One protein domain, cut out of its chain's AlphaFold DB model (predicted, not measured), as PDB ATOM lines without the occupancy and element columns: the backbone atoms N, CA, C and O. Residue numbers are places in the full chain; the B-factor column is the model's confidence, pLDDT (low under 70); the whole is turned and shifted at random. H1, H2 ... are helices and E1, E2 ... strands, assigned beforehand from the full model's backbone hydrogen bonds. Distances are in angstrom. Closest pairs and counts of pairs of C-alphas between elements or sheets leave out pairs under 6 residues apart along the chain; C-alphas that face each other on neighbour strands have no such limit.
ATOM      1  N   ALA A  12      -4.568  34.327 -92.035       33.25
ATOM      2  CA  ALA A  12      -5.358  34.373 -90.808       33.25
ATOM      3  C   ALA A  12      -6.064  33.034 -90.521       33.25
ATOM      4  O   ALA A  12      -6.030  32.561 -89.384       33.25
ATOM      5  N   GLU A  13      -6.630  32.376 -91.540       32.72
ATOM      6  CA  GLU A  13      -7.230  31.041 -91.418       32.72
ATOM      7  C   GLU A  13      -6.193  29.963 -91.073       32.72
ATOM      8  O   GLU A  13      -6.481  29.103 -90.242       32.72
ATOM      9  N   ALA A  14      -4.975  30.020 -91.625       35.50
ATOM     10  CA  ALA A  14      -3.892  29.103 -91.260       35.50
ATOM     11  C   ALA A  14      -3.456  29.283 -89.795       35.50
ATOM     12  O   ALA A  14      -3.325  28.296 -89.070       35.50
ATOM     13  N   ASN A  15      -3.313  30.526 -89.317       39.06
ATOM     14  CA  ASN A  15      -3.002  30.806 -87.910       39.06
ATOM     15  C   ASN A  15      -4.161  30.418 -86.960       39.06
ATOM     16  O   ASN A  15      -3.918  29.889 -85.877       39.06
ATOM     17  N   ALA A  16      -5.421  30.615 -87.366       35.19
ATOM     18  CA  ALA A  16      -6.611  30.238 -86.590       35.19
ATOM     19  C   ALA A  16      -6.955  28.734 -86.657       35.19
ATOM     20  O   ALA A  16      -7.687  28.222 -85.810       35.19
ATOM     21  N   ALA A  17      -6.461  28.009 -87.663       34.41
ATOM     22  CA  ALA A  17      -6.536  26.552 -87.739       34.41
ATOM     23  C   ALA A  17      -5.445  25.894 -86.881       34.41
ATOM     24  O   ALA A  17      -5.727  24.899 -86.216       34.41
ATOM     25  N   GLN A  18      -4.240  26.479 -86.821       38.53
ATOM     26  CA  GLN A  18      -3.159  26.035 -85.929       38.53
ATOM     27  C   GLN A  18      -3.570  26.060 -84.447       38.53
ATOM     28  O   GLN A  18      -3.178  25.168 -83.703       38.53
ATOM     29  N   SER A  19      -4.431  26.994 -84.025       40.19
ATOM     30  CA  SER A  19      -4.954  27.058 -82.648       40.19
ATOM     31  C   SER A  19      -6.065  26.045 -82.324       40.19
ATOM     32  O   SER A  19      -6.474  25.935 -81.170       40.19
ATOM     33  N   LYS A  20      -6.563  25.288 -83.317       38.59
ATOM     34  CA  LYS A  20      -7.609  24.254 -83.153       38.59
ATOM     35  C   LYS A  20      -7.070  22.819 -83.180       38.59
ATOM     36  O   LYS A  20      -7.835  21.886 -82.932       38.59
ATOM     37  N   VAL A  21      -5.792  22.623 -83.505       52.78
ATOM     38  CA  VAL A  21      -5.160  21.302 -83.646       52.78
ATOM     39  C   VAL A  21      -4.271  21.030 -82.433       52.78
ATOM     40  O   VAL A  21      -3.480  21.883 -82.043       52.78
ATOM     41  N   ARG A  22      -4.401  19.844 -81.822       66.69
ATOM     42  CA  ARG A  22      -3.558  19.435 -80.684       66.69
ATOM     43  C   ARG A  22      -2.101  19.308 -81.127       66.69
ATOM     44  O   ARG A  22      -1.831  18.617 -82.109       66.69
ATOM     45  N   THR A  23      -1.190  19.947 -80.398       75.06
ATOM     46  CA  THR A  23       0.251  19.777 -80.588       75.06
ATOM     47  C   THR A  23       0.703  18.384 -80.144       75.06
ATOM     48  O   THR A  23      -0.015  17.711 -79.399       75.06
ATOM     49  N   PRO A  24       1.859  17.910 -80.634       83.00
ATOM     50  CA  PRO A  24       2.429  16.651 -80.188       83.00
ATOM     51  C   PRO A  24       2.692  16.604 -78.684       83.00
ATOM     52  O   PRO A  24       3.404  17.444 -78.146       83.00
ATOM     53  N   GLU A  25       2.148  15.586 -78.024       79.94
ATOM     54  CA  GLU A  25       2.328  15.329 -76.593       79.94
ATOM     55  C   GLU A  25       2.535  13.835 -76.353       79.94
ATOM     56  O   GLU A  25       2.051  12.994 -77.124       79.94
ATOM     57  N   MET A  26       3.208  13.502 -75.253       79.44
ATOM     58  CA  MET A  26       3.462  12.123 -74.861       79.44
ATOM     59  C   MET A  26       3.139  11.842 -73.394       79.44
ATOM     60  O   MET A  26       3.295  12.691 -72.520       79.44
ATOM     61  N   SER A  27       2.718  10.605 -73.134       71.31
ATOM     62  CA  SER A  27       2.594  10.017 -71.801       71.31
ATOM     63  C   SER A  27       3.283   8.653 -71.759       71.31
ATOM     64  O   SER A  27       3.321   7.949 -72.769       71.31
ATOM     65  N   VAL A  28       3.813   8.265 -70.598       69.81
ATOM     66  CA  VAL A  28       4.480   6.972 -70.387       69.81
ATOM     67  C   VAL A  28       3.782   6.199 -69.275       69.81
ATOM     68  O   VAL A  28       3.625   6.694 -68.159       69.81
ATOM     69  N   VAL A  29       3.397   4.957 -69.566       65.00
ATOM     70  CA  VAL A  29       2.707   4.062 -68.629       65.00
ATOM     71  C   VAL A  29       3.553   2.822 -68.371       65.00
ATOM     72  O   VAL A  29       3.944   2.127 -69.305       65.00
ATOM     73  N   PHE A  30       3.798   2.504 -67.101       74.12
ATOM     74  CA  PHE A  30       4.509   1.289 -66.698       74.12
ATOM     75  C   PHE A  30       3.543   0.140 -66.406       74.12
ATOM     76  O   PHE A  30       2.479   0.335 -65.820       74.12
ATOM     77  N   ASP A  31       3.941  -1.084 -66.750       62.50
ATOM     78  CA  ASP A  31       3.183  -2.307 -66.454       62.50
ATOM     79  C   ASP A  31       3.197  -2.693 -64.963       62.50
ATOM     80  O   ASP A  31       2.390  -3.516 -64.517       62.50
ATOM     81  N   LYS A  32       4.104  -2.095 -64.180       59.00
ATOM     82  CA  LYS A  32       4.292  -2.354 -62.750       59.00
ATOM     83  C   LYS A  32       4.275  -1.067 -61.930       59.00
ATOM     84  O   LYS A  32       5.001  -0.122 -62.208       59.00
ATOM     85  N   LEU A  33       3.496  -1.088 -60.847       50.69
ATOM     86  CA  LEU A  33       3.360   0.024 -59.892       50.69
ATOM     87  C   LEU A  33       4.497   0.095 -58.860       50.69
ATOM     88  O   LEU A  33       4.680   1.118 -58.205       50.69
ATOM     89  N   SER A  34       5.234  -1.000 -58.678       57.34
ATOM     90  CA  SER A  34       6.391  -1.080 -57.789       57.34
ATOM     91  C   SER A  34       7.437  -1.986 -58.414       57.34
ATOM     92  O   SER A  34       7.096  -3.100 -58.822       57.34
ATOM     93  N   MET A  35       8.687  -1.538 -58.435       65.62
ATOM     94  CA  MET A  35       9.778  -2.252 -59.087       65.62
ATOM     95  C   MET A  35      10.846  -2.645 -58.075       65.62
ATOM     96  O   MET A  35      11.180  -1.895 -57.156       65.62
ATOM     97  N   ARG A  36      11.375  -3.853 -58.227       65.31
ATOM     98  CA  ARG A  36      12.552  -4.341 -57.513       65.31
ATOM     99  C   ARG A  36      13.636  -4.633 -58.527       65.31
ATOM    100  O   ARG A  36      13.354  -5.124 -59.614       65.31
ATOM    101  N   SER A  37      14.882  -4.369 -58.146       71.81
ATOM    102  CA  SER A  37      16.031  -4.732 -58.975       71.81
ATOM    103  C   SER A  37      15.940  -6.208 -59.398       71.81
ATOM    104  O   SER A  37      15.757  -7.081 -58.544       71.81
ATOM    105  N   GLY A  38      16.028  -6.469 -60.702       66.31
ATOM    106  CA  GLY A  38      15.828  -7.776 -61.331       66.31
ATOM    107  C   GLY A  38      14.428  -8.019 -61.911       66.31
ATOM    108  O   GLY A  38      14.229  -9.033 -62.579       66.31
ATOM    109  N   ASP A  39      13.461  -7.126 -61.694       69.50
ATOM    110  CA  ASP A  39      12.136  -7.242 -62.301       69.50
ATOM    111  C   ASP A  39      12.195  -6.969 -63.810       69.50
ATOM    112  O   ASP A  39      12.754  -5.969 -64.251       69.50
ATOM    113  N   ALA A  40      11.545  -7.819 -64.608       73.44
ATOM    114  CA  ALA A  40      11.208  -7.480 -65.990       73.44
ATOM    115  C   ALA A  40      10.093  -6.424 -65.990       73.44
ATOM    116  O   ALA A  40       9.058  -6.649 -65.358       73.44
ATOM    117  N   VAL A  41      10.312  -5.297 -66.656       76.19
ATOM    118  CA  VAL A  41       9.416  -4.135 -66.684       76.19
ATOM    119  C   VAL A  41       9.134  -3.764 -68.133       76.19
ATOM    120  O   VAL A  41       9.997  -3.922 -68.998       76.19
ATOM    121  N   SER A  42       7.924  -3.274 -68.387       76.88
ATOM    122  CA  SER A  42       7.521  -2.693 -69.660       76.88
ATOM    123  C   SER A  42       7.009  -1.269 -69.449       76.88
ATOM    124  O   SER A  42       6.151  -1.037 -68.599       76.88
ATOM    125  N   ALA A  43       7.484  -0.332 -70.261       79.38
ATOM    126  CA  ALA A  43       6.928   1.005 -70.413       79.38
ATOM    127  C   ALA A  43       6.220   1.112 -71.769       79.38
ATOM    128  O   ALA A  43       6.680   0.537 -72.754       79.38
ATOM    129  N   ASN A  44       5.096   1.819 -71.813       79.12
ATOM    130  CA  ASN A  44       4.321   2.083 -73.018       79.12
ATOM    131  C   ASN A  44       4.205   3.597 -73.221       79.12
ATOM    132  O   ASN A  44       3.720   4.294 -72.330       79.12
ATOM    133  N   ALA A  45       4.666   4.083 -74.369       78.62
ATOM    134  CA  ALA A  45       4.601   5.474 -74.784       78.62
ATOM    135  C   ALA A  45       3.330   5.731 -75.599       78.62
ATOM    136  O   ALA A  45       3.131   5.173 -76.676       78.62
ATOM    137  N   ILE A  46       2.488   6.632 -75.105       77.31
ATOM    138  CA  ILE A  46       1.261   7.065 -75.765       77.31
ATOM    139  C   ILE A  46       1.528   8.447 -76.354       77.31
ATOM    140  O   ILE A  46       1.588   9.431 -75.620       77.31
ATOM    141  N   ALA A  47       1.695   8.508 -77.674       77.62
ATOM    142  CA  ALA A  47       1.897   9.750 -78.412       77.62
ATOM    143  C   ALA A  47       0.570  10.253 -79.003       77.62
ATOM    144  O   ALA A  47      -0.202   9.481 -79.575       77.62
ATOM    145  N   THR A  48       0.302  11.553 -78.890       77.50
ATOM    146  CA  THR A  48      -0.867  12.215 -79.495       77.50
ATOM    147  C   THR A  48      -0.434  13.464 -80.262       77.50
ATOM    148  O   THR A  48       0.710  13.876 -80.144       77.50
ATOM    149  N   GLY A  49      -1.306  14.037 -81.102       76.50
ATOM    150  CA  GLY A  49      -0.987  15.248 -81.883       76.50
ATOM    151  C   GLY A  49      -0.181  15.010 -83.172       76.50
ATOM    152  O   GLY A  49       0.092  15.956 -83.913       76.50
ATOM    153  N   PHE A  50       0.148  13.755 -83.490       82.06
ATOM    154  CA  PHE A  50       0.766  13.348 -84.757       82.06
ATOM    155  C   PHE A  50      -0.279  13.017 -85.838       82.06
ATOM    156  O   PHE A  50      -1.369  12.536 -85.530       82.06
ATOM    157  N   SER A  51       0.038  13.287 -87.111       80.44
ATOM    158  CA  SER A  51      -0.822  12.959 -88.268       80.44
ATOM    159  C   SER A  51      -0.611  11.540 -88.800       80.44
ATOM    160  O   SER A  51      -1.463  11.013 -89.518       80.44
ATOM    161  N   VAL A  52       0.517  10.929 -88.444       76.56
ATOM    162  CA  VAL A  52       0.915   9.577 -88.846       76.56
ATOM    163  C   VAL A  52       0.515   8.544 -87.798       76.56
ATOM    164  O   VAL A  52       0.181   8.873 -86.656       76.56
ATOM    165  N   LYS A  53       0.517   7.269 -88.187       79.81
ATOM    166  CA  LYS A  53       0.218   6.183 -87.245       79.81
ATOM    167  C   LYS A  53       1.381   5.978 -86.281       79.81
ATOM    168  O   LYS A  53       2.530   6.208 -86.628       79.81
ATOM    169  N   GLU A  54       1.090   5.404 -85.119       80.19
ATOM    170  CA  GLU A  54       2.090   5.004 -84.116       80.19
ATOM    171  C   GLU A  54       3.230   4.154 -84.711       80.19
ATOM    172  O   GLU A  54       4.389   4.314 -84.353       80.19
ATOM    173  N   SER A  55       2.926   3.289 -85.686       81.94
ATOM    174  CA  SER A  55       3.921   2.458 -86.378       81.94
ATOM    175  C   SER A  55       4.905   3.233 -87.261       81.94
ATOM    176  O   SER A  55       5.889   2.649 -87.703       81.94
ATOM    177  N   GLU A  56       4.605   4.495 -87.562       85.25
ATOM    178  CA  GLU A  56       5.357   5.391 -88.451       85.25
ATOM    179  C   GLU A  56       6.101   6.490 -87.665       85.25
ATOM    180  O   GLU A  56       6.802   7.298 -88.268       85.25
ATOM    181  N   LEU A  57       5.954   6.533 -86.332       89.69
ATOM    182  CA  LEU A  57       6.699   7.431 -85.443       89.69
ATOM    183  C   LEU A  57       8.022   6.797 -85.021       89.69
ATOM    184  O   LEU A  57       8.077   5.589 -84.804       89.69
ATOM    185  N   TYR A  58       9.062   7.602 -84.836       93.56
ATOM    186  CA  TYR A  58      10.308   7.137 -84.228       93.56
ATOM    187  C   TYR A  58      10.269   7.385 -82.722       93.56
ATOM    188  O   TYR A  58      10.049   8.510 -82.285       93.56
ATOM    189  N   TYR A  59      10.468   6.333 -81.935       95.62
ATOM    190  CA  TYR A  59      10.530   6.379 -80.478       95.62
ATOM    191  C   TYR A  59      11.963   6.125 -80.027       95.62
ATOM    192  O   TYR A  59      12.391   4.972 -79.933       95.62
ATOM    193  N   THR A  60      12.691   7.190 -79.703       97.31
ATOM    194  CA  THR A  60      13.994   7.042 -79.058       97.31
ATOM    195  C   THR A  60      13.772   6.891 -77.561       97.31
ATOM    196  O   THR A  60      13.459   7.855 -76.861       97.31
ATOM    197  N   TRP A  61      13.943   5.671 -77.062       97.81
ATOM    198  CA  TRP A  61      14.006   5.410 -75.628       97.81
ATOM    199  C   TRP A  61      15.402   5.690 -75.095       97.81
ATOM    200  O   TRP A  61      16.391   5.481 -75.795       97.81
ATOM    201  N   TYR A  62      15.481   6.107 -73.837       97.94
ATOM    202  CA  TYR A  62      16.745   6.298 -73.139       97.94
ATOM    203  C   TYR A  62      16.632   5.863 -71.677       97.94
ATOM    204  O   TYR A  62      15.636   6.129 -71.000       97.94
ATOM    205  N   LEU A  63      17.649   5.140 -71.208       95.31
ATOM    206  CA  LEU A  63      17.707   4.516 -69.889       95.31
ATOM    207  C   LEU A  63      18.964   4.990 -69.160       95.31
ATOM    208  O   LEU A  63      20.068   4.512 -69.428       95.31
ATOM    209  N   LYS A  64      18.789   5.892 -68.195       95.12
ATOM    210  CA  LYS A  64      19.869   6.361 -67.330       95.12
ATOM    211  C   LYS A  64      20.031   5.415 -66.149       95.12
ATOM    212  O   LYS A  64      19.097   5.168 -65.390       95.12
ATOM    213  N   ARG A  65      21.244   4.904 -65.967       89.00
ATOM    214  CA  ARG A  65      21.638   4.092 -64.808       89.00
ATOM    215  C   ARG A  65      22.483   4.909 -63.833       89.00
ATOM    216  O   ARG A  65      23.357   5.666 -64.250       89.00
ATOM    217  N   LEU A  66      22.313   4.667 -62.530       83.81
ATOM    218  CA  LEU A  66      23.091   5.323 -61.465       83.81
ATOM    219  C   LEU A  66      24.619   5.140 -61.607       83.81
ATOM    220  O   LEU A  66      25.384   6.021 -61.236       83.81
ATOM    221  N   ASN A  67      25.065   3.989 -62.123       82.38
ATOM    222  CA  ASN A  67      26.471   3.704 -62.443       82.38
ATOM    223  C   ASN A  67      26.580   3.232 -63.899       82.38
ATOM    224  O   ASN A  67      27.014   2.104 -64.159       82.38
ATOM    225  N   GLY A  68      26.079   4.047 -64.828       83.12
ATOM    226  CA  GLY A  68      26.174   3.756 -66.253       83.12
ATOM    227  C   GLY A  68      27.611   3.757 -66.768       83.12
ATOM    228  O   GLY A  68      28.570   3.996 -66.030       83.12
ATOM    229  N   LYS A  69      27.754   3.384 -68.034       88.38
ATOM    230  CA  LYS A  69      29.038   3.280 -68.717       88.38
ATOM    231  C   LYS A  69      28.965   4.125 -69.971       88.38
ATOM    232  O   LYS A  69      27.915   4.134 -70.595       88.38
ATOM    233  N   ASP A  70      30.096   4.701 -70.322       90.06
ATOM    234  CA  ASP A  70      30.401   5.174 -71.663       90.06
ATOM    235  C   ASP A  70      30.322   3.970 -72.634       90.06
ATOM    236  O   ASP A  70      31.128   3.029 -72.563       90.06
ATOM    237  N   LEU A  71      29.251   3.907 -73.424       87.88
ATOM    238  CA  LEU A  71      28.910   2.819 -74.340       87.88
ATOM    239  C   LEU A  71      29.377   3.089 -75.764       87.88
ATOM    240  O   LEU A  71      29.556   2.108 -76.498       87.88
ATOM    241  N   ASP A  72      29.576   4.350 -76.146       87.00
ATOM    242  CA  ASP A  72      30.175   4.743 -77.422       87.00
ATOM    243  C   ASP A  72      31.654   5.147 -77.308       87.00
ATOM    244  O   ASP A  72      32.266   5.494 -78.306       87.00
ATOM    245  N   SER A  73      32.287   4.970 -76.152       87.38
ATOM    246  CA  SER A  73      33.724   5.196 -75.938       87.38
ATOM    247  C   SER A  73      34.214   6.602 -76.307       87.38
ATOM    248  O   SER A  73      35.377   6.743 -76.713       87.38
ATOM    249  N   ASP A  74      33.362   7.622 -76.200       83.38
ATOM    250  CA  ASP A  74      33.734   9.010 -76.484       83.38
ATOM    251  C   ASP A  74      34.378   9.732 -75.282       83.38
ATOM    252  O   ASP A  74      35.052  10.754 -75.455       83.38
ATOM    253  N   GLY A  75      34.336   9.103 -74.105       85.38
ATOM    254  CA  GLY A  75      34.986   9.540 -72.877       85.38
ATOM    255  C   GLY A  75      34.031  10.082 -71.816       85.38
ATOM    256  O   GLY A  75      34.485  10.265 -70.678       85.38
ATOM    257  N   ASP A  76      32.757  10.289 -72.150       87.94
ATOM    258  CA  ASP A  76      31.738  10.835 -71.259       87.94
ATOM    259  C   ASP A  76      30.629   9.800 -70.971       87.94
ATOM    260  O   ASP A  76      30.612   8.708 -71.525       87.94
ATOM    261  N   TYR A  77      29.784  10.059 -69.963       91.50
ATOM    262  CA  TYR A  77      28.572   9.264 -69.716       91.50
ATOM    263  C   TYR A  77      27.366  10.187 -69.818       91.50
ATOM    264  O   TYR A  77      27.042  10.871 -68.839       91.50
ATOM    265  N   ASP A  78      26.740  10.216 -70.990       93.12
ATOM    266  CA  ASP A  78      25.799  11.264 -71.392       93.12
ATOM    267  C   ASP A  78      24.470  10.715 -71.950       93.12
ATOM    268  O   ASP A  78      24.155   9.522 -71.867       93.12
ATOM    269  N   GLU A  79      23.639  11.604 -72.487       94.88
ATOM    270  CA  GLU A  79      22.345  11.284 -73.078       94.88
ATOM    271  C   GLU A  79      22.454  10.263 -74.216       94.88
ATOM    272  O   GLU A  79      21.562   9.422 -74.382       94.88
ATOM    273  N   ASN A  80      23.537  10.299 -75.000       94.44
ATOM    274  CA  ASN A  80      23.759   9.344 -76.076       94.44
ATOM    275  C   ASN A  80      23.976   7.934 -75.531       94.44
ATOM    276  O   ASN A  80      23.382   6.988 -76.058       94.44
ATOM    277  N   ASP A  81      24.700   7.783 -74.423       94.88
ATOM    278  CA  ASP A  81      24.831   6.490 -73.748       94.88
ATOM    279  C   ASP A  81      23.505   5.968 -73.215       94.88
ATOM    280  O   ASP A  81      23.218   4.771 -73.317       94.88
ATOM    281  N   TRP A  82      22.665   6.849 -72.663       97.06
ATOM    282  CA  TRP A  82      21.350   6.451 -72.158       97.06
ATOM    283  C   TRP A  82      20.472   5.948 -73.305       97.06
ATOM    284  O   TRP A  82      19.778   4.935 -73.153       97.06
ATOM    285  N   LYS A  83      20.526   6.619 -74.466       97.06
ATOM    286  CA  LYS A  83      19.863   6.184 -75.702       97.06
ATOM    287  C   LYS A  83      20.415   4.835 -76.173       97.06
ATOM    288  O   LYS A  83      19.637   3.910 -76.398       97.06
ATOM    289  N   ILE A  84      21.738   4.670 -76.259       94.81
ATOM    290  CA  ILE A  84      22.372   3.409 -76.684       94.81
ATOM    291  C   ILE A  84      21.959   2.251 -75.769       94.81
ATOM    292  O   ILE A  84      21.588   1.175 -76.246       94.81
ATOM    293  N   GLU A  85      21.993   2.468 -74.455       93.81
ATOM    294  CA  GLU A  85      21.628   1.469 -73.452       93.81
ATOM    295  C   GLU A  85      20.198   0.958 -73.670       93.81
ATOM    296  O   GLU A  85      19.974  -0.255 -73.688       93.81
ATOM    297  N   ALA A  86      19.234   1.859 -73.878       95.44
ATOM    298  CA  ALA A  86      17.844   1.495 -74.129       95.44
ATOM    299  C   ALA A  86      17.642   0.863 -75.514       95.44
ATOM    300  O   ALA A  86      17.021  -0.199 -75.624       95.44
ATOM    301  N   MET A  87      18.197   1.455 -76.571       94.94
ATOM    302  CA  MET A  87      17.975   0.986 -77.940       94.94
ATOM    303  C   MET A  87      18.597  -0.392 -78.202       94.94
ATOM    304  O   MET A  87      18.024  -1.181 -78.953       94.94
ATOM    305  N   ARG A  88      19.657  -0.779 -77.474       91.44
ATOM    306  CA  ARG A  88      20.146  -2.172 -77.446       91.44
ATOM    307  C   ARG A  88      19.083  -3.172 -76.983       91.44
ATOM    308  O   ARG A  88      19.014  -4.273 -77.523       91.44
ATOM    309  N   TYR A  89      18.251  -2.835 -75.991       86.94
ATOM    310  CA  TYR A  89      17.144  -3.712 -75.572       86.94
ATOM    311  C   TYR A  89      16.056  -3.808 -76.644       86.94
ATOM    312  O   TYR A  89      15.513  -4.895 -76.854       86.94
ATOM    313  N   VAL A  90      15.752  -2.697 -77.319       89.44
ATOM    314  CA  VAL A  90      14.756  -2.651 -78.400       89.44
ATOM    315  C   VAL A  90      15.203  -3.511 -79.584       89.44
ATOM    316  O   VAL A  90      14.433  -4.355 -80.039       89.44
ATOM    317  N   ALA A  91      16.452  -3.352 -80.031       88.06
ATOM    318  CA  ALA A  91      16.998  -4.030 -81.206       88.06
ATOM    319  C   ALA A  91      17.212  -5.536 -81.005       88.06
ATOM    320  O   ALA A  91      16.807  -6.339 -81.843       88.06
ATOM    321  N   LYS A  92      17.775  -5.956 -79.865       81.12
ATOM    322  CA  LYS A  92      18.019  -7.387 -79.615       81.12
ATOM    323  C   LYS A  92      16.755  -8.154 -79.211       81.12
ATOM    324  O   LYS A  92      16.664  -9.367 -79.381       81.12
ATOM    325  N   GLY A  93      15.778  -7.488 -78.592       75.56
ATOM    326  CA  GLY A  93      14.625  -8.153 -77.987       75.56
ATOM    327  C   GLY A  93      15.032  -9.236 -76.974       75.56
ATOM    328  O   GLY A  93      15.539  -8.936 -75.895       75.56
ATOM    329  N   SER A  94      14.766 -10.506 -77.302       72.81
ATOM    330  CA  SER A  94      15.130 -11.678 -76.474       72.81
ATOM    331  C   SER A  94      16.365 -12.437 -76.978       72.81
ATOM    332  O   SER A  94      16.644 -13.525 -76.482       72.81
ATOM    333  N   PHE A  95      17.058 -11.907 -77.987       75.44
ATOM    334  CA  PHE A  95      18.272 -12.499 -78.533       75.44
ATOM    335  C   PHE A  95      19.453 -12.346 -77.566       75.44
ATOM    336  O   PHE A  95      19.626 -11.310 -76.916       75.44
ATOM    337  N   GLU A  96      20.281 -13.388 -77.492       72.50
ATOM    338  CA  GLU A  96      21.495 -13.420 -76.690       72.50
ATOM    339  C   GLU A  96      22.710 -13.547 -77.608       72.50
ATOM    340  O   GLU A  96      22.827 -14.484 -78.392       72.50
ATOM    341  N   ARG A  97      23.682 -12.645 -77.448       72.25
ATOM    342  CA  ARG A  97      24.894 -12.554 -78.286       72.25
ATOM    343  C   ARG A  97      25.665 -13.874 -78.455       72.25
ATOM    344  O   ARG A  97      26.399 -14.043 -79.421       72.25
ATOM    345  N   GLN A  98      25.549 -14.799 -77.502       74.06
ATOM    346  CA  GLN A  98      26.224 -16.105 -77.541       74.06
ATOM    347  C   GLN A  98      25.705 -17.018 -78.660       74.06
ATOM    348  O   GLN A  98      26.376 -17.994 -78.999       74.06
ATOM    349  N   ASP A  99      24.540 -16.695 -79.221       73.06
ATOM    350  CA  ASP A  99      23.853 -17.501 -80.221       73.06
ATOM    351  C   ASP A  99      24.259 -17.151 -81.669       73.06
ATOM    352  O   ASP A  99      23.867 -17.877 -82.583       73.06
ATOM    353  N   ALA A 100      25.088 -16.116 -81.887       76.00
ATOM    354  CA  ALA A 100      25.546 -15.695 -83.218       76.00
ATOM    355  C   ALA A 100      27.071 -15.761 -83.433       76.00
ATOM    356  O   ALA A 100      27.881 -15.682 -82.506       76.00
ATOM    357  N   ASP A 101      27.459 -15.884 -84.707       77.50
ATOM    358  CA  ASP A 101      28.846 -15.844 -85.183       77.50
ATOM    359  C   ASP A 101      29.145 -14.495 -85.856       77.50
ATOM    360  O   ASP A 101      28.783 -14.266 -87.007       77.50
ATOM    361  N   TYR A 102      29.879 -13.630 -85.154       82.50
ATOM    362  CA  TYR A 102      30.298 -12.306 -85.635       82.50
ATOM    363  C   TYR A 102      31.535 -12.339 -86.552       82.50
ATOM    364  O   TYR A 102      32.170 -11.314 -86.796       82.50
ATOM    365  N   SER A 103      31.934 -13.506 -87.069       80.56
ATOM    366  CA  SER A 103      33.043 -13.592 -88.030       80.56
ATOM    367  C   SER A 103      32.643 -13.220 -89.463       80.56
ATOM    368  O   SER A 103      33.531 -12.993 -90.296       80.56
ATOM    369  N   ARG A 104      31.336 -13.190 -89.774       77.25
ATOM    370  CA  ARG A 104      30.751 -12.878 -91.092       77.25
ATOM    371  C   ARG A 104      29.330 -12.333 -90.926       77.25
ATOM    372  O   ARG A 104      28.633 -12.792 -90.033       77.25
ATOM    373  N   SER A 105      28.915 -11.424 -91.809       78.44
ATOM    374  CA  SER A 105      27.509 -11.014 -91.962       78.44
ATOM    375  C   SER A 105      26.984 -11.516 -93.302       78.44
ATOM    376  O   SER A 105      27.749 -11.618 -94.275       78.44
ATOM    377  N   THR A 106      25.712 -11.909 -93.332       74.94
ATOM    378  CA  THR A 106      25.062 -12.451 -94.536       74.94
ATOM    379  C   THR A 106      23.710 -11.821 -94.869       74.94
ATOM    380  O   THR A 106      23.110 -12.194 -95.882       74.94
ATOM    381  N   ASP A 107      23.254 -10.861 -94.077       77.75
ATOM    382  CA  ASP A 107      22.017 -10.108 -94.255       77.75
ATOM    383  C   ASP A 107      22.246  -8.697 -94.818       77.75
ATOM    384  O   ASP A 107      23.336  -8.309 -95.236       77.75
ATOM    385  N   SER A 108      21.129  -7.998 -95.009       79.44
ATOM    386  CA  SER A 108      21.060  -6.626 -95.498       79.44
ATOM    387  C   SER A 108      19.831  -5.976 -94.871       79.44
ATOM    388  O   SER A 108      18.709  -6.017 -95.395       79.44
ATOM    389  N   ASP A 109      20.055  -5.416 -93.701       82.88
ATOM    390  CA  ASP A 109      19.098  -4.747 -92.822       82.88
ATOM    391  C   ASP A 109      19.370  -3.253 -92.670       82.88
ATOM    392  O   ASP A 109      18.581  -2.574 -92.018       82.88
ATOM    393  N   GLY A 110      20.336  -2.738 -93.431       83.06
ATOM    394  CA  GLY A 110      20.465  -1.319 -93.724       83.06
ATOM    395  C   GLY A 110      19.128  -0.685 -94.149       83.06
ATOM    396  O   GLY A 110      18.441  -1.205 -95.049       83.06
ATOM    397  N   VAL A 111      18.737   0.408 -93.498       84.62
ATOM    398  CA  VAL A 111      17.599   1.284 -93.765       84.62
ATOM    399  C   VAL A 111      17.993   2.733 -93.525       84.62
ATOM    400  O   VAL A 111      18.326   3.158 -92.428       84.62
ATOM    401  N   LYS A 112      17.810   3.529 -94.571       83.62
ATOM    402  CA  LYS A 112      17.926   4.976 -94.508       83.62
ATOM    403  C   LYS A 112      16.812   5.583 -93.654       83.62
ATOM    404  O   LYS A 112      15.634   5.369 -93.954       83.62
ATOM    405  N   ALA A 113      17.165   6.396 -92.663       76.75
ATOM    406  CA  ALA A 113      16.200   7.192 -91.915       76.75
ATOM    407  C   ALA A 113      15.424   8.123 -92.855       76.75
ATOM    408  O   ALA A 113      16.012   8.800 -93.705       76.75
ATOM    409  N   VAL A 114      14.098   8.162 -92.704       65.56
ATOM    410  CA  VAL A 114      13.241   9.095 -93.444       65.56
ATOM    411  C   VAL A 114      12.579  10.063 -92.467       65.56
ATOM    412  O   VAL A 114      11.853   9.613 -91.572       65.56
ATOM    413  N   PRO A 115      12.749  11.379 -92.669       53.91
ATOM    414  CA  PRO A 115      13.479  12.021 -93.754       53.91
ATOM    415  C   PRO A 115      14.985  11.901 -93.545       53.91
ATOM    416  O   PRO A 115      15.475  11.817 -92.425       53.91
ATOM    417  N   HIS A 116      15.719  11.901 -94.650       53.22
ATOM    418  CA  HIS A 116      17.169  11.885 -94.604       53.22
ATOM    419  C   HIS A 116      17.690  13.315 -94.549       53.22
ATOM    420  O   HIS A 116      17.396  14.133 -95.420       53.22
ATOM    421  N   TRP A 117      18.476  13.604 -93.525       57.34
ATOM    422  CA  TRP A 117      19.041  14.912 -93.249       57.34
ATOM    423  C   TRP A 117      20.546  14.814 -93.501       57.34
ATOM    424  O   TRP A 117      21.295  14.242 -92.716       57.34
ATOM    425  N   ASP A 118      20.973  15.308 -94.661       45.78
ATOM    426  CA  ASP A 118      22.379  15.290 -95.070       45.78
ATOM    427  C   ASP A 118      23.154  16.290 -94.194       45.78
ATOM    428  O   ASP A 118      22.841  17.489 -94.171       45.78
ATOM    429  N   LYS A 119      24.143  15.807 -93.436       42.31
ATOM    430  CA  LYS A 119      25.111  16.686 -92.771       42.31
ATOM    431  C   LYS A 119      26.000  17.328 -93.841       42.31
ATOM    432  O   LYS A 119      26.228  16.774 -94.908       42.31
ATOM    433  N   HIS A 281      17.794  14.297 -85.892       87.06
ATOM    434  CA  HIS A 281      17.159  13.158 -85.242       87.06
ATOM    435  C   HIS A 281      17.819  12.904 -83.891       87.06
ATOM    436  O   HIS A 281      19.038  13.005 -83.760       87.06
ATOM    437  N   LEU A 282      17.014  12.479 -82.920       91.75
ATOM    438  CA  LEU A 282      17.485  12.107 -81.586       91.75
ATOM    439  C   LEU A 282      17.817  10.618 -81.504       91.75
ATOM    440  O   LEU A 282      17.648  10.001 -80.459       91.75
ATOM    441  N   PHE A 283      18.241   9.998 -82.606       93.12
ATOM    442  CA  PHE A 283      18.646   8.596 -82.583       93.12
ATOM    443  C   PHE A 283      19.896   8.415 -81.723       93.12
ATOM    444  O   PHE A 283      20.718   9.321 -81.575       93.12
ATOM    445  N   ALA A 284      20.026   7.223 -81.156       92.56
ATOM    446  CA  ALA A 284      21.248   6.790 -80.503       92.56
ATOM    447  C   ALA A 284      22.361   6.661 -81.559       92.56
ATOM    448  O   ALA A 284      22.133   6.033 -82.593       92.56
ATOM    449  N   GLN A 285      23.540   7.243 -81.331       91.69
ATOM    450  CA  GLN A 285      24.614   7.304 -82.333       91.69
ATOM    451  C   GLN A 285      25.830   6.458 -81.921       91.69
ATOM    452  O   GLN A 285      26.396   6.716 -80.860       91.69
ATOM    453  N   PRO A 286      26.303   5.497 -82.739       89.75
ATOM    454  CA  PRO A 286      27.435   4.634 -82.404       89.75
ATOM    455  C   PRO A 286      28.789   5.307 -82.721       89.75
ATOM    456  O   PRO A 286      29.652   4.738 -83.399       89.75
ATOM    457  N   LYS A 287      29.001   6.530 -82.211       85.06
ATOM    458  CA  LYS A 287      30.151   7.394 -82.552       85.06
ATOM    459  C   LYS A 287      31.505   6.696 -82.362       85.06
ATOM    460  O   LYS A 287      32.398   6.851 -83.197       85.06
ATOM    461  N   GLY A 288      31.645   5.870 -81.324       81.75
ATOM    462  CA  GLY A 288      32.872   5.135 -80.993       81.75
ATOM    463  C   GLY A 288      33.426   4.197 -82.041       81.75
ATOM    464  O   GLY A 288      34.625   3.913 -82.053       81.75
ATOM    465  N   ILE A 289      32.560   3.683 -82.912       86.56
ATOM    466  CA  ILE A 289      32.962   2.780 -83.994       86.56
ATOM    467  C   ILE A 289      33.046   3.488 -85.350       86.56
ATOM    468  O   ILE A 289      33.478   2.865 -86.327       86.56
ATOM    469  N   GLY A 290      32.734   4.791 -85.381       85.94
ATOM    470  CA  GLY A 290      32.744   5.630 -86.575       85.94
ATOM    471  C   GLY A 290      31.621   5.313 -87.560       85.94
ATOM    472  O   GLY A 290      31.835   5.495 -88.753       85.94
ATOM    473  N   GLU A 291      30.489   4.810 -87.066       89.31
ATOM    474  CA  GLU A 291      29.286   4.486 -87.848       89.31
ATOM    475  C   GLU A 291      28.129   5.427 -87.426       89.31
ATOM    476  O   GLU A 291      28.242   6.126 -86.408       89.31
ATOM    477  N   GLU A 292      27.031   5.473 -88.185       89.81
ATOM    478  CA  GLU A 292      25.887   6.370 -87.954       89.81
ATOM    479  C   GLU A 292      24.558   5.620 -88.067       89.81
ATOM    480  O   GLU A 292      24.330   4.873 -89.006       89.81
ATOM    481  N   THR A 293      23.645   5.853 -87.121       91.19
ATOM    482  CA  THR A 293      22.327   5.208 -87.154       91.19
ATOM    483  C   THR A 293      21.424   5.861 -88.201       91.19
ATOM    484  O   THR A 293      21.134   7.059 -88.108       91.19
ATOM    485  N   GLY A 294      20.880   5.061 -89.119       88.38
ATOM    486  CA  GLY A 294      19.941   5.487 -90.157       88.38
ATOM    487  C   GLY A 294      20.614   5.885 -91.474       88.38
ATOM    488  O   GLY A 294      20.020   6.649 -92.247       88.38
ATOM    489  N   ASP A 295      21.840   5.427 -91.725       87.19
ATOM    490  CA  ASP A 295      22.678   5.849 -92.853       87.19
ATOM    491  C   ASP A 295      22.553   4.945 -94.101       87.19
ATOM    492  O   ASP A 295      23.180   5.229 -95.125       87.19
ATOM    493  N   GLU A 296      21.662   3.938 -94.059       87.56
ATOM    494  CA  GLU A 296      21.442   2.900 -95.089       87.56
ATOM    495  C   GLU A 296      22.467   1.747 -95.063       87.56
ATOM    496  O   GLU A 296      22.343   0.789 -95.837       87.56
ATOM    497  N   SER A 297      23.450   1.804 -94.168       88.56
ATOM    498  CA  SER A 297      24.419   0.752 -93.896       88.56
ATOM    499  C   SER A 297      24.195   0.211 -92.488       88.56
ATOM    500  O   SER A 297      24.251   0.942 -91.521       88.56
ATOM    501  N   PHE A 298      24.005  -1.101 -92.374       90.25
ATOM    502  CA  PHE A 298      24.022  -1.780 -91.082       90.25
ATOM    503  C   PHE A 298      24.943  -2.990 -91.196       90.25
ATOM    504  O   PHE A 298      24.631  -3.998 -91.831       90.25
ATOM    505  N   GLY A 299      26.188  -2.805 -90.760       88.81
ATOM    506  CA  GLY A 299      27.278  -3.753 -90.973       88.81
ATOM    507  C   GLY A 299      27.679  -4.527 -89.720       88.81
ATOM    508  O   GLY A 299      27.240  -4.262 -88.610       88.81
ATOM    509  N   LEU A 300      28.645  -5.442 -89.870       89.25
ATOM    510  CA  LEU A 300      29.149  -6.284 -88.769       89.25
ATOM    511  C   LEU A 300      29.545  -5.534 -87.492       89.25
ATOM    512  O   LEU A 300      29.413  -6.079 -86.399       89.25
ATOM    513  N   LYS A 301      30.103  -4.328 -87.622       89.38
ATOM    514  CA  LYS A 301      30.502  -3.542 -86.451       89.38
ATOM    515  C   LYS A 301      29.291  -2.996 -85.701       89.38
ATOM    516  O   LYS A 301      29.325  -2.954 -84.477       89.38
ATOM    517  N   GLU A 302      28.263  -2.576 -86.426       90.81
ATOM    518  CA  GLU A 302      27.019  -2.066 -85.855       90.81
ATOM    519  C   GLU A 302      26.235  -3.207 -85.227       90.81
ATOM    520  O   GLU A 302      25.845  -3.094 -84.072       90.81
ATOM    521  N   GLU A 303      26.154  -4.351 -85.902       89.81
ATOM    522  CA  GLU A 303      25.628  -5.604 -85.352       89.81
ATOM    523  C   GLU A 303      26.283  -5.962 -84.011       89.81
ATOM    524  O   GLU A 303      25.631  -6.228 -82.995       89.81
ATOM    525  N   GLU A 304      27.617  -5.920 -83.975       88.50
ATOM    526  CA  GLU A 304      28.382  -6.200 -82.765       88.50
ATOM    527  C   GLU A 304      28.148  -5.151 -81.664       88.50
ATOM    528  O   GLU A 304      28.128  -5.498 -80.474       88.50
ATOM    529  N   PHE A 305      27.980  -3.887 -82.052       90.19
ATOM    530  CA  PHE A 305      27.748  -2.765 -81.152       90.19
ATOM    531  C   PHE A 305      26.336  -2.773 -80.561       90.19
ATOM    532  O   PHE A 305      26.188  -2.596 -79.350       90.19
ATOM    533  N   TRP A 306      25.303  -2.993 -81.371       89.50
ATOM    534  CA  TRP A 306      23.898  -3.038 -80.963       89.50
ATOM    535  C   TRP A 306      23.509  -4.383 -80.341       89.50
ATOM    536  O   TRP A 306      22.535  -4.466 -79.591       89.50
ATOM    537  N   GLY A 307      24.332  -5.415 -80.549       87.00
ATOM    538  CA  GLY A 307      24.124  -6.751 -80.000       87.00
ATOM    539  C   GLY A 307      23.049  -7.534 -80.748       87.00
ATOM    540  O   GLY A 307      22.368  -8.352 -80.126       87.00
ATOM    541  N   THR A 308      22.896  -7.257 -82.039       88.88
ATOM    542  CA  THR A 308      21.991  -7.927 -82.976       88.88
ATOM    543  C   THR A 308      22.695  -9.103 -83.674       88.88
ATOM    544  O   THR A 308      23.892  -9.325 -83.456       88.88
ATOM    545  N   ASP A 309      21.950  -9.968 -84.366       86.44
ATOM    546  CA  ASP A 309      22.478 -11.151 -85.052       86.44
ATOM    547  C   ASP A 309      22.846 -10.814 -86.510       86.44
ATOM    548  O   ASP A 309      21.940 -10.690 -87.326       86.44
ATOM    549  N   PRO A 310      24.140 -10.833 -86.893       88.44
ATOM    550  CA  PRO A 310      24.616 -10.460 -88.235       88.44
ATOM    551  C   PRO A 310      24.188 -11.409 -89.373       88.44
ATOM    552  O   PRO A 310      24.741 -11.376 -90.479       88.44
ATOM    553  N   ASN A 311      23.317 -12.375 -89.090       86.56
ATOM    554  CA  ASN A 311      22.737 -13.282 -90.076       86.56
ATOM    555  C   ASN A 311      21.202 -13.315 -90.016       86.56
ATOM    556  O   ASN A 311      20.586 -14.171 -90.669       86.56
ATOM    557  N   ASN A 312      20.586 -12.434 -89.232       85.94
ATOM    558  CA  ASN A 312      19.151 -12.281 -89.123       85.94
ATOM    559  C   ASN A 312      18.767 -10.806 -89.212       85.94
ATOM    560  O   ASN A 312      18.771 -10.096 -88.219       85.94
ATOM    561  N   ASN A 313      18.208 -10.445 -90.364       86.81
ATOM    562  CA  ASN A 313      17.739  -9.097 -90.644       86.81
ATOM    563  C   ASN A 313      16.691  -8.526 -89.670       86.81
ATOM    564  O   ASN A 313      16.328  -7.374 -89.843       86.81
ATOM    565  N   SER A 314      16.101  -9.312 -88.763       88.00
ATOM    566  CA  SER A 314      15.156  -8.865 -87.732       88.00
ATOM    567  C   SER A 314      15.413  -9.641 -86.442       88.00
ATOM    568  O   SER A 314      14.686 -10.581 -86.085       88.00
ATOM    569  N   THR A 315      16.459  -9.259 -85.717       85.12
ATOM    570  CA  THR A 315      16.879  -9.902 -84.470       85.12
ATOM    571  C   THR A 315      15.764  -9.906 -83.421       85.12
ATOM    572  O   THR A 315      15.469 -10.942 -82.810       85.12
ATOM    573  N   ALA A 316      15.051  -8.787 -83.268       80.19
ATOM    574  CA  ALA A 316      13.919  -8.668 -82.347       80.19
ATOM    575  C   ALA A 316      12.701  -9.540 -82.721       80.19
ATOM    576  O   ALA A 316      11.756  -9.633 -81.931       80.19
ATOM    577  N   ASN A 317      12.693 -10.187 -83.897       81.62
ATOM    578  CA  ASN A 317      11.593 -11.015 -84.411       81.62
ATOM    579  C   ASN A 317      10.230 -10.293 -84.446       81.62
ATOM    580  O   ASN A 317       9.170 -10.903 -84.281       81.62
ATOM    581  N   ASN A 318      10.245  -8.980 -84.664       78.12
ATOM    582  CA  ASN A 318       9.055  -8.130 -84.736       78.12
ATOM    583  C   ASN A 318       8.691  -7.740 -86.182       78.12
ATOM    584  O   ASN A 318       7.735  -6.993 -86.394       78.12
ATOM    585  N   GLY A 319       9.429  -8.264 -87.167       84.38
ATOM    586  CA  GLY A 319       9.223  -7.997 -88.590       84.38
ATOM    587  C   GLY A 319       9.830  -6.681 -89.079       84.38
ATOM    588  O   GLY A 319       9.618  -6.346 -90.242       84.38
ATOM    589  N   LYS A 320      10.562  -5.960 -88.219       88.25
ATOM    590  CA  LYS A 320      11.336  -4.760 -88.556       88.25
ATOM    591  C   LYS A 320      12.814  -5.090 -88.633       88.25
ATOM    592  O   LYS A 320      13.286  -5.933 -87.863       88.25
ATOM    593  N   LYS A 321      13.507  -4.424 -89.549       92.31
ATOM    594  CA  LYS A 321      14.950  -4.530 -89.701       92.31
ATOM    595  C   LYS A 321      15.684  -4.059 -88.452       92.31
ATOM    596  O   LYS A 321      15.146  -3.258 -87.687       92.31
ATOM    597  N   ASP A 322      16.903  -4.532 -88.247       90.56
ATOM    598  CA  ASP A 322      17.672  -4.159 -87.061       90.56
ATOM    599  C   ASP A 322      17.992  -2.662 -87.027       90.56
ATOM    600  O   ASP A 322      17.753  -2.031 -85.991       90.56
ATOM    601  N   GLU A 323      18.312  -2.051 -88.177       92.12
ATOM    602  CA  GLU A 323      18.458  -0.593 -88.271       92.12
ATOM    603  C   GLU A 323      17.140   0.156 -87.948       92.12
ATOM    604  O   GLU A 323      17.134   1.169 -87.251       92.12
ATOM    605  N   GLU A 324      15.974  -0.379 -88.348       92.19
ATOM    606  CA  GLU A 324      14.662   0.202 -87.997       92.19
ATOM    607  C   GLU A 324      14.383   0.151 -86.492       92.19
ATOM    608  O   GLU A 324      13.758   1.063 -85.941       92.19
ATOM    609  N   ASN A 325      14.841  -0.906 -85.819       91.12
ATOM    610  CA  ASN A 325      14.679  -1.051 -84.380       91.12
ATOM    611  C   ASN A 325      15.589  -0.094 -83.604       91.12
ATOM    612  O   ASN A 325      15.118   0.490 -82.630       91.12
ATOM    613  N   VAL A 326      16.845   0.110 -84.024       93.25
ATOM    614  CA  VAL A 326      17.756   1.069 -83.361       93.25
ATOM    615  C   VAL A 326      17.370   2.527 -83.630       93.25
ATOM    616  O   VAL A 326      17.560   3.367 -82.753       93.25
ATOM    617  N   MET A 327      16.736   2.821 -84.774       92.44
ATOM    618  CA  MET A 327      16.075   4.111 -85.031       92.44
ATOM    619  C   MET A 327      14.793   4.300 -84.200       92.44
ATOM    620  O   MET A 327      14.249   5.398 -84.126       92.44
ATOM    621  N   GLY A 328      14.264   3.230 -83.598       93.19
ATOM    622  CA  GLY A 328      13.046   3.278 -82.794       93.19
ATOM    623  C   GLY A 328      11.756   3.386 -83.609       93.19
ATOM    624  O   GLY A 328      10.717   3.758 -83.059       93.19
ATOM    625  N   LEU A 329      11.778   3.060 -84.907       92.06
ATOM    626  CA  LEU A 329      10.593   3.140 -85.763       92.06
ATOM    627  C   LEU A 329       9.477   2.269 -85.179       92.06
ATOM    628  O   LEU A 329       9.626   1.057 -85.038       92.06
ATOM    629  N   GLY A 330       8.349   2.879 -84.819       88.19
ATOM    630  CA  GLY A 330       7.187   2.286 -84.159       88.19
ATOM    631  C   GLY A 330       7.501   1.504 -82.879       88.19
ATOM    632  O   GLY A 330       6.827   0.508 -82.613       88.19
ATOM    633  N   ALA A 331       8.552   1.878 -82.148       90.00
ATOM    634  CA  ALA A 331       8.975   1.242 -80.903       90.00
ATOM    635  C   ALA A 331       8.278   1.865 -79.677       90.00
ATOM    636  O   ALA A 331       8.926   2.285 -78.727       90.00
ATOM    637  N   SER A 332       6.947   1.918 -79.664       85.31
ATOM    638  CA  SER A 332       6.176   2.538 -78.572       85.31
ATOM    639  C   SER A 332       6.234   1.790 -77.237       85.31
ATOM    640  O   SER A 332       5.814   2.317 -76.210       85.31
ATOM    641  N   VAL A 333       6.760   0.564 -77.212       84.12
ATOM    642  CA  VAL A 333       6.885  -0.246 -75.998       84.12
ATOM    643  C   VAL A 333       8.347  -0.563 -75.732       84.12
ATOM    644  O   VAL A 333       8.998  -1.227 -76.538       84.12
ATOM    645  N   PHE A 334       8.829  -0.180 -74.554       90.94
ATOM    646  CA  PHE A 334      10.176  -0.477 -74.085       90.94
ATOM    647  C   PHE A 334      10.152  -1.508 -72.969       90.94
ATOM    648  O   PHE A 334       9.362  -1.408 -72.031       90.94
ATOM    649  N   LYS A 335      11.012  -2.521 -73.072       83.12
ATOM    650  CA  LYS A 335      11.106  -3.612 -72.100       83.12
ATOM    651  C   LYS A 335      12.538  -3.762 -71.634       83.12
ATOM    652  O   LYS A 335      13.432  -3.952 -72.454       83.12
ATOM    653  N   TRP A 336      12.740  -3.759 -70.323       87.88
ATOM    654  CA  TRP A 336      14.061  -3.953 -69.737       87.88
ATOM    655  C   TRP A 336      13.979  -4.694 -68.405       87.88
ATOM    656  O   TRP A 336      12.906  -4.958 -67.859       87.88
ATOM    657  N   THR A 337      15.145  -5.082 -67.898       82.56
ATOM    658  CA  THR A 337      15.273  -5.594 -66.532       82.56
ATOM    659  C   THR A 337      15.698  -4.445 -65.635       82.56
ATOM    660  O   THR A 337      16.823  -3.959 -65.757       82.56
ATOM    661  N   TYR A 338      14.797  -4.030 -64.751       82.38
ATOM    662  CA  TYR A 338      14.993  -2.884 -63.877       82.38
ATOM    663  C   TYR A 338      16.138  -3.117 -62.887       82.38
ATOM    664  O   TYR A 338      16.241  -4.185 -62.275       82.38
ATOM    665  N   GLN A 339      16.986  -2.110 -62.698       83.00
ATOM    666  CA  GLN A 339      17.981  -2.027 -61.636       83.00
ATOM    667  C   GLN A 339      17.679  -0.840 -60.725       83.00
ATOM    668  O   GLN A 339      17.129   0.172 -61.143       83.00
ATOM    669  N   ALA A 340      18.033  -0.978 -59.446       78.56
ATOM    670  CA  ALA A 340      17.785   0.065 -58.457       78.56
ATOM    671  C   ALA A 340      18.427   1.401 -58.881       78.56
ATOM    672  O   ALA A 340      19.650   1.469 -59.012       78.56
ATOM    673  N   GLY A 341      17.604   2.441 -59.028       78.94
ATOM    674  CA  GLY A 341      18.024   3.774 -59.470       78.94
ATOM    675  C   GLY A 341      18.083   3.968 -60.988       78.94
ATOM    676  O   GLY A 341      18.695   4.937 -61.423       78.94
ATOM    677  N   ASP A 342      17.510   3.061 -61.786       85.19
ATOM    678  CA  ASP A 342      17.247   3.341 -63.201       85.19
ATOM    679  C   ASP A 342      16.256   4.506 -63.325       85.19
ATOM    680  O   ASP A 342      15.285   4.555 -62.576       85.19
ATOM    681  N   GLU A 343      16.450   5.381 -64.304       91.75
ATOM    682  CA  GLU A 343      15.472   6.371 -64.760       91.75
ATOM    683  C   GLU A 343      15.283   6.209 -66.269       91.75
ATOM    684  O   GLU A 343      16.238   5.933 -66.995       91.75
ATOM    685  N   VAL A 344      14.056   6.352 -66.759       92.94
ATOM    686  CA  VAL A 344      13.728   6.100 -68.167       92.94
ATOM    687  C   VAL A 344      12.950   7.254 -68.763       92.94
ATOM    688  O   VAL A 344      12.037   7.791 -68.141       92.94
ATOM    689  N   GLY A 345      13.286   7.619 -69.989       95.25
ATOM    690  CA  GLY A 345      12.508   8.552 -70.778       95.25
ATOM    691  C   GLY A 345      12.357   8.066 -72.209       95.25
ATOM    692  O   GLY A 345      12.912   7.043 -72.620       95.25
ATOM    693  N   VAL A 346      11.544   8.797 -72.952       96.44
ATOM    694  CA  VAL A 346      11.340   8.574 -74.379       96.44
ATOM    695  C   VAL A 346      11.078   9.912 -75.043       96.44
ATOM    696  O   VAL A 346      10.570  10.840 -74.407       96.44
ATOM    697  N   VAL A 347      11.439  10.005 -76.316       96.19
ATOM    698  CA  VAL A 347      11.027  11.073 -77.224       96.19
ATOM    699  C   VAL A 347      10.401  10.445 -78.466       96.19
ATOM    700  O   VAL A 347      10.953   9.506 -79.041       96.19
ATOM    701  N   ALA A 348       9.222  10.931 -78.848       94.75
ATOM    702  CA  ALA A 348       8.546  10.536 -80.078       94.75
ATOM    703  C   ALA A 348       8.757  11.613 -81.146       94.75
ATOM    704  O   ALA A 348       8.434  12.776 -80.910       94.75
ATOM    705  N   GLU A 349       9.262  11.225 -82.314       92.56
ATOM    706  CA  GLU A 349       9.468  12.095 -83.472       92.56
ATOM    707  C   GLU A 349       8.553  11.685 -84.635       92.56
ATOM    708  O   GLU A 349       8.459  10.507 -84.998       92.56
ATOM    709  N   GLY A 350       7.921  12.669 -85.282       89.19
ATOM    710  CA  GLY A 350       7.191  12.442 -86.525       89.19
ATOM    711  C   GLY A 350       6.486  13.672 -87.083       89.19
ATOM    712  O   GLY A 350       6.687  14.800 -86.629       89.19
ATOM    713  N   LEU A 351       5.642  13.448 -88.096       87.31
ATOM    714  CA  LEU A 351       4.800  14.495 -88.674       87.31
ATOM    715  C   LEU A 351       3.630  14.802 -87.738       87.31
ATOM    716  O   LEU A 351       2.825  13.922 -87.414       87.31
ATOM    717  N   SER A 352       3.518  16.057 -87.315       87.00
ATOM    718  CA  SER A 352       2.401  16.526 -86.502       87.00
ATOM    719  C   SER A 352       1.114  16.631 -87.329       87.00
ATOM    720  O   SER A 352       1.118  16.513 -88.557       87.00
ATOM    721  N   ALA A 353      -0.016  16.865 -86.666       82.38
ATOM    722  CA  ALA A 353      -1.268  17.242 -87.325       82.38
ATOM    723  C   ALA A 353      -1.292  18.711 -87.799       82.38
ATOM    724  O   ALA A 353      -2.288  19.160 -88.372       82.38
ATOM    725  N   ILE A 354      -0.207  19.461 -87.576       82.56
ATOM    726  CA  ILE A 354      -0.113  20.900 -87.816       82.56
ATOM    727  C   ILE A 354       0.590  21.148 -89.161       82.56
ATOM    728  O   ILE A 354       1.720  20.691 -89.340       82.56
ATOM    729  N   PRO A 355      -0.038  21.844 -90.127       81.94
ATOM    730  CA  PRO A 355       0.599  22.171 -91.402       81.94
ATOM    731  C   PRO A 355       1.715  23.206 -91.218       81.94
ATOM    732  O   PRO A 355       1.636  24.056 -90.323       81.94
ATOM    733  N   THR A 356       2.743  23.168 -92.072       80.62
ATOM    734  CA  THR A 356       3.800  24.193 -92.039       80.62
ATOM    735  C   THR A 356       3.269  25.564 -92.480       80.62
ATOM    736  O   THR A 356       2.222  25.668 -93.116       80.62
ATOM    737  N   LYS A 357       3.992  26.639 -92.134       78.19
ATOM    738  CA  LYS A 357       3.657  28.015 -92.553       78.19
ATOM    739  C   LYS A 357       4.225  28.397 -93.928       78.19
ATOM    740  O   LYS A 357       4.058  29.539 -94.352       78.19
ATOM    741  N   HIS A 358       4.914  27.479 -94.595       78.69
ATOM    742  CA  HIS A 358       5.558  27.726 -95.883       78.69
ATOM    743  C   HIS A 358       4.589  27.480 -97.044       78.69
ATOM    744  O   HIS A 358       3.530  26.880 -96.872       78.69
ATOM    745  N   ASP A 359       4.978  27.904 -98.248       73.06
ATOM    746  CA  ASP A 359       4.277  27.589 -99.501       73.06
ATOM    747  C   ASP A 359       4.497  26.111 -99.899       73.06
ATOM    748  O   ASP A 359       5.146  25.785-100.894       73.06
ATOM    749  N   ASN A 360       4.038  25.188 -99.049       69.88
ATOM    750  CA  ASN A 360       4.071  23.751 -99.288       69.88
ATOM    751  C   ASN A 360       2.833  23.063 -98.691       69.88
ATOM    752  O   ASN A 360       2.109  23.622 -97.872       69.88
ATOM    753  N   SER A 361       2.584  21.820 -99.104       64.06
ATOM    754  CA  SER A 361       1.504  20.980 -98.567       64.06
ATOM    755  C   SER A 361       1.949  20.090 -97.397       64.06
ATOM    756  O   SER A 361       1.327  19.059 -97.143       64.06
ATOM    757  N   GLY A 362       3.065  20.423 -96.745       75.00
ATOM    758  CA  GLY A 362       3.701  19.615 -95.710       75.00
ATOM    759  C   GLY A 362       3.159  19.880 -94.305       75.00
ATOM    760  O   GLY A 362       2.560  20.919 -94.020       75.00
ATOM    761  N   TYR A 363       3.432  18.936 -93.407       83.50
ATOM    762  CA  TYR A 363       3.163  19.049 -91.973       83.50
ATOM    763  C   TYR A 363       4.458  19.297 -91.203       83.50
ATOM    764  O   TYR A 363       5.536  18.898 -91.640       83.50
ATOM    765  N   MET A 364       4.350  19.958 -90.054       86.62
ATOM    766  CA  MET A 364       5.485  20.226 -89.177       86.62
ATOM    767  C   MET A 364       6.059  18.909 -88.649       86.62
ATOM    768  O   MET A 364       5.324  18.091 -88.093       86.62
ATOM    769  N   ARG A 365       7.374  18.717 -88.765       87.94
ATOM    770  CA  ARG A 365       8.078  17.653 -88.039       87.94
ATOM    771  C   ARG A 365       8.345  18.107 -86.616       87.94
ATOM    772  O   ARG A 365       8.876  19.196 -86.427       87.94
ATOM    773  N   MET A 366       7.955  17.306 -85.636       91.12
ATOM    774  CA  MET A 366       7.983  17.710 -84.232       91.12
ATOM    775  C   MET A 366       8.367  16.550 -83.317       91.12
ATOM    776  O   MET A 366       8.296  15.383 -83.710       91.12
ATOM    777  N   TRP A 367       8.717  16.908 -82.081       92.62
ATOM    778  CA  TRP A 367       9.083  15.994 -81.006       92.62
ATOM    779  C   TRP A 367       8.127  16.145 -79.826       92.62
ATOM    780  O   TRP A 367       7.761  17.265 -79.465       92.62
ATOM    781  N   ALA A 368       7.770  15.024 -79.207       90.06
ATOM    782  CA  ALA A 368       7.056  14.973 -77.937       90.06
ATOM    783  C   ALA A 368       7.918  14.237 -76.905       90.06
ATOM    784  O   ALA A 368       8.364  13.124 -77.180       90.06
ATOM    785  N   PHE A 369       8.150  14.840 -75.736       92.31
ATOM    786  CA  PHE A 369       9.005  14.286 -74.674       92.31
ATOM    787  C   PHE A 369       8.179  13.687 -73.530       92.31
ATOM    788  O   PHE A 369       7.043  14.093 -73.299       92.31
ATOM    789  N   SER A 370       8.734  12.734 -72.774       84.94
ATOM    790  CA  SER A 370       7.982  11.929 -71.792       84.94
ATOM    791  C   SER A 370       7.338  12.710 -70.644       84.94
ATOM    792  O   SER A 370       6.389  12.209 -70.042       84.94
ATOM    793  N   LYS A 371       7.802  13.929 -70.343       84.25
ATOM    794  CA  LYS A 371       7.139  14.860 -69.414       84.25
ATOM    795  C   LYS A 371       6.626  16.132 -70.090       84.25
ATOM    796  O   LYS A 371       6.145  17.010 -69.375       84.25
ATOM    797  N   ASP A 406      19.762  17.974 -75.030       92.62
ATOM    798  CA  ASP A 406      19.836  18.664 -73.731       92.62
ATOM    799  C   ASP A 406      18.486  18.665 -72.970       92.62
ATOM    800  O   ASP A 406      18.430  18.832 -71.751       92.62
ATOM    801  N   CYS A 407      17.368  18.393 -73.657       93.12
ATOM    802  CA  CYS A 407      16.050  18.252 -73.029       93.12
ATOM    803  C   CYS A 407      15.776  16.841 -72.471       93.12
ATOM    804  O   CYS A 407      14.752  16.623 -71.815       93.12
ATOM    805  N   LEU A 408      16.641  15.849 -72.709       95.56
ATOM    806  CA  LEU A 408      16.356  14.458 -72.339       95.56
ATOM    807  C   LEU A 408      16.420  14.222 -70.824       95.56
ATOM    808  O   LEU A 408      15.550  13.520 -70.290       95.56
ATOM    809  N   GLU A 409      17.382  14.831 -70.121       94.81
ATOM    810  CA  GLU A 409      17.584  14.619 -68.681       94.81
ATOM    811  C   GLU A 409      16.360  15.041 -67.853       94.81
ATOM    812  O   GLU A 409      15.861  14.273 -67.027       94.81
ATOM    813  N   GLU A 410      15.792  16.222 -68.098       91.69
ATOM    814  CA  GLU A 410      14.630  16.687 -67.331       91.69
ATOM    815  C   GLU A 410      13.360  15.848 -67.570       91.69
ATOM    816  O   GLU A 410      12.450  15.809 -66.727       91.69
ATOM    817  N   ASN A 411      13.323  15.110 -68.680       92.25
ATOM    818  CA  ASN A 411      12.233  14.222 -69.068       92.25
ATOM    819  C   ASN A 411      12.375  12.786 -68.520       92.25
ATOM    820  O   ASN A 411      11.453  11.985 -68.693       92.25
ATOM    821  N   LEU A 412      13.446  12.473 -67.780       91.50
ATOM    822  CA  LEU A 412      13.660  11.173 -67.128       91.50
ATOM    823  C   LEU A 412      12.623  10.860 -66.046       91.50
ATOM    824  O   LEU A 412      12.384  11.653 -65.138       91.50
TER     825      LEU A 412
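What this domain is: This is residues 12 to 119, 281 to 371 and 406 to 412 of the 877 residues of an uncharacterized protein of Candidatus Moranbacteria bacterium (UniProt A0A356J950). With little regular structure overall, the core is a sandwich of antiparallel sheets E1-E2-E4 and E3-E5-E6; H2 sits beside E3, and H1 marks one far end. Of 206 printed residues, 80 form the mixed helices and strands H1-E1-E2-E3-H2-H3-H4-E4-E5-E6. The whole is compact, radius of gyration of the C-alphas 17.8 A, spanning 61 by 41 by 33 A.

How they stand to each other: Neighbours E5, residues 343-355, and E3, 58-64, have N 347 and O 60 within hydrogen-bond range, 3.0 A. In the hairpin E1, 25-30, and E2, 40-48, N 46 and O 27 are 2.8 A apart. H2, 79-92, stands at the level of E3's sheet; their closest C-alphas, Tyr 62 and Lys 83, are 4.0 A apart. Every O i to N i+4 pair is within range in H1, 12-18, H3, 300-306, and H4, 322-326; in H2, 9 of 10.

Where its parts are: E5, 34.4 A long, begins at C-alpha 343 (15.472, 6.371, -64.760). E4 is 333-337; E6, 363-369, ends at C-alpha 369 (9.005, 14.286, -74.674).

The domain as a whole: Across the cuts, C-alphas 119 and 281 are 11.5 A apart, 371 and 406 13.9 A. pLDDT is under 70 in 29 residues.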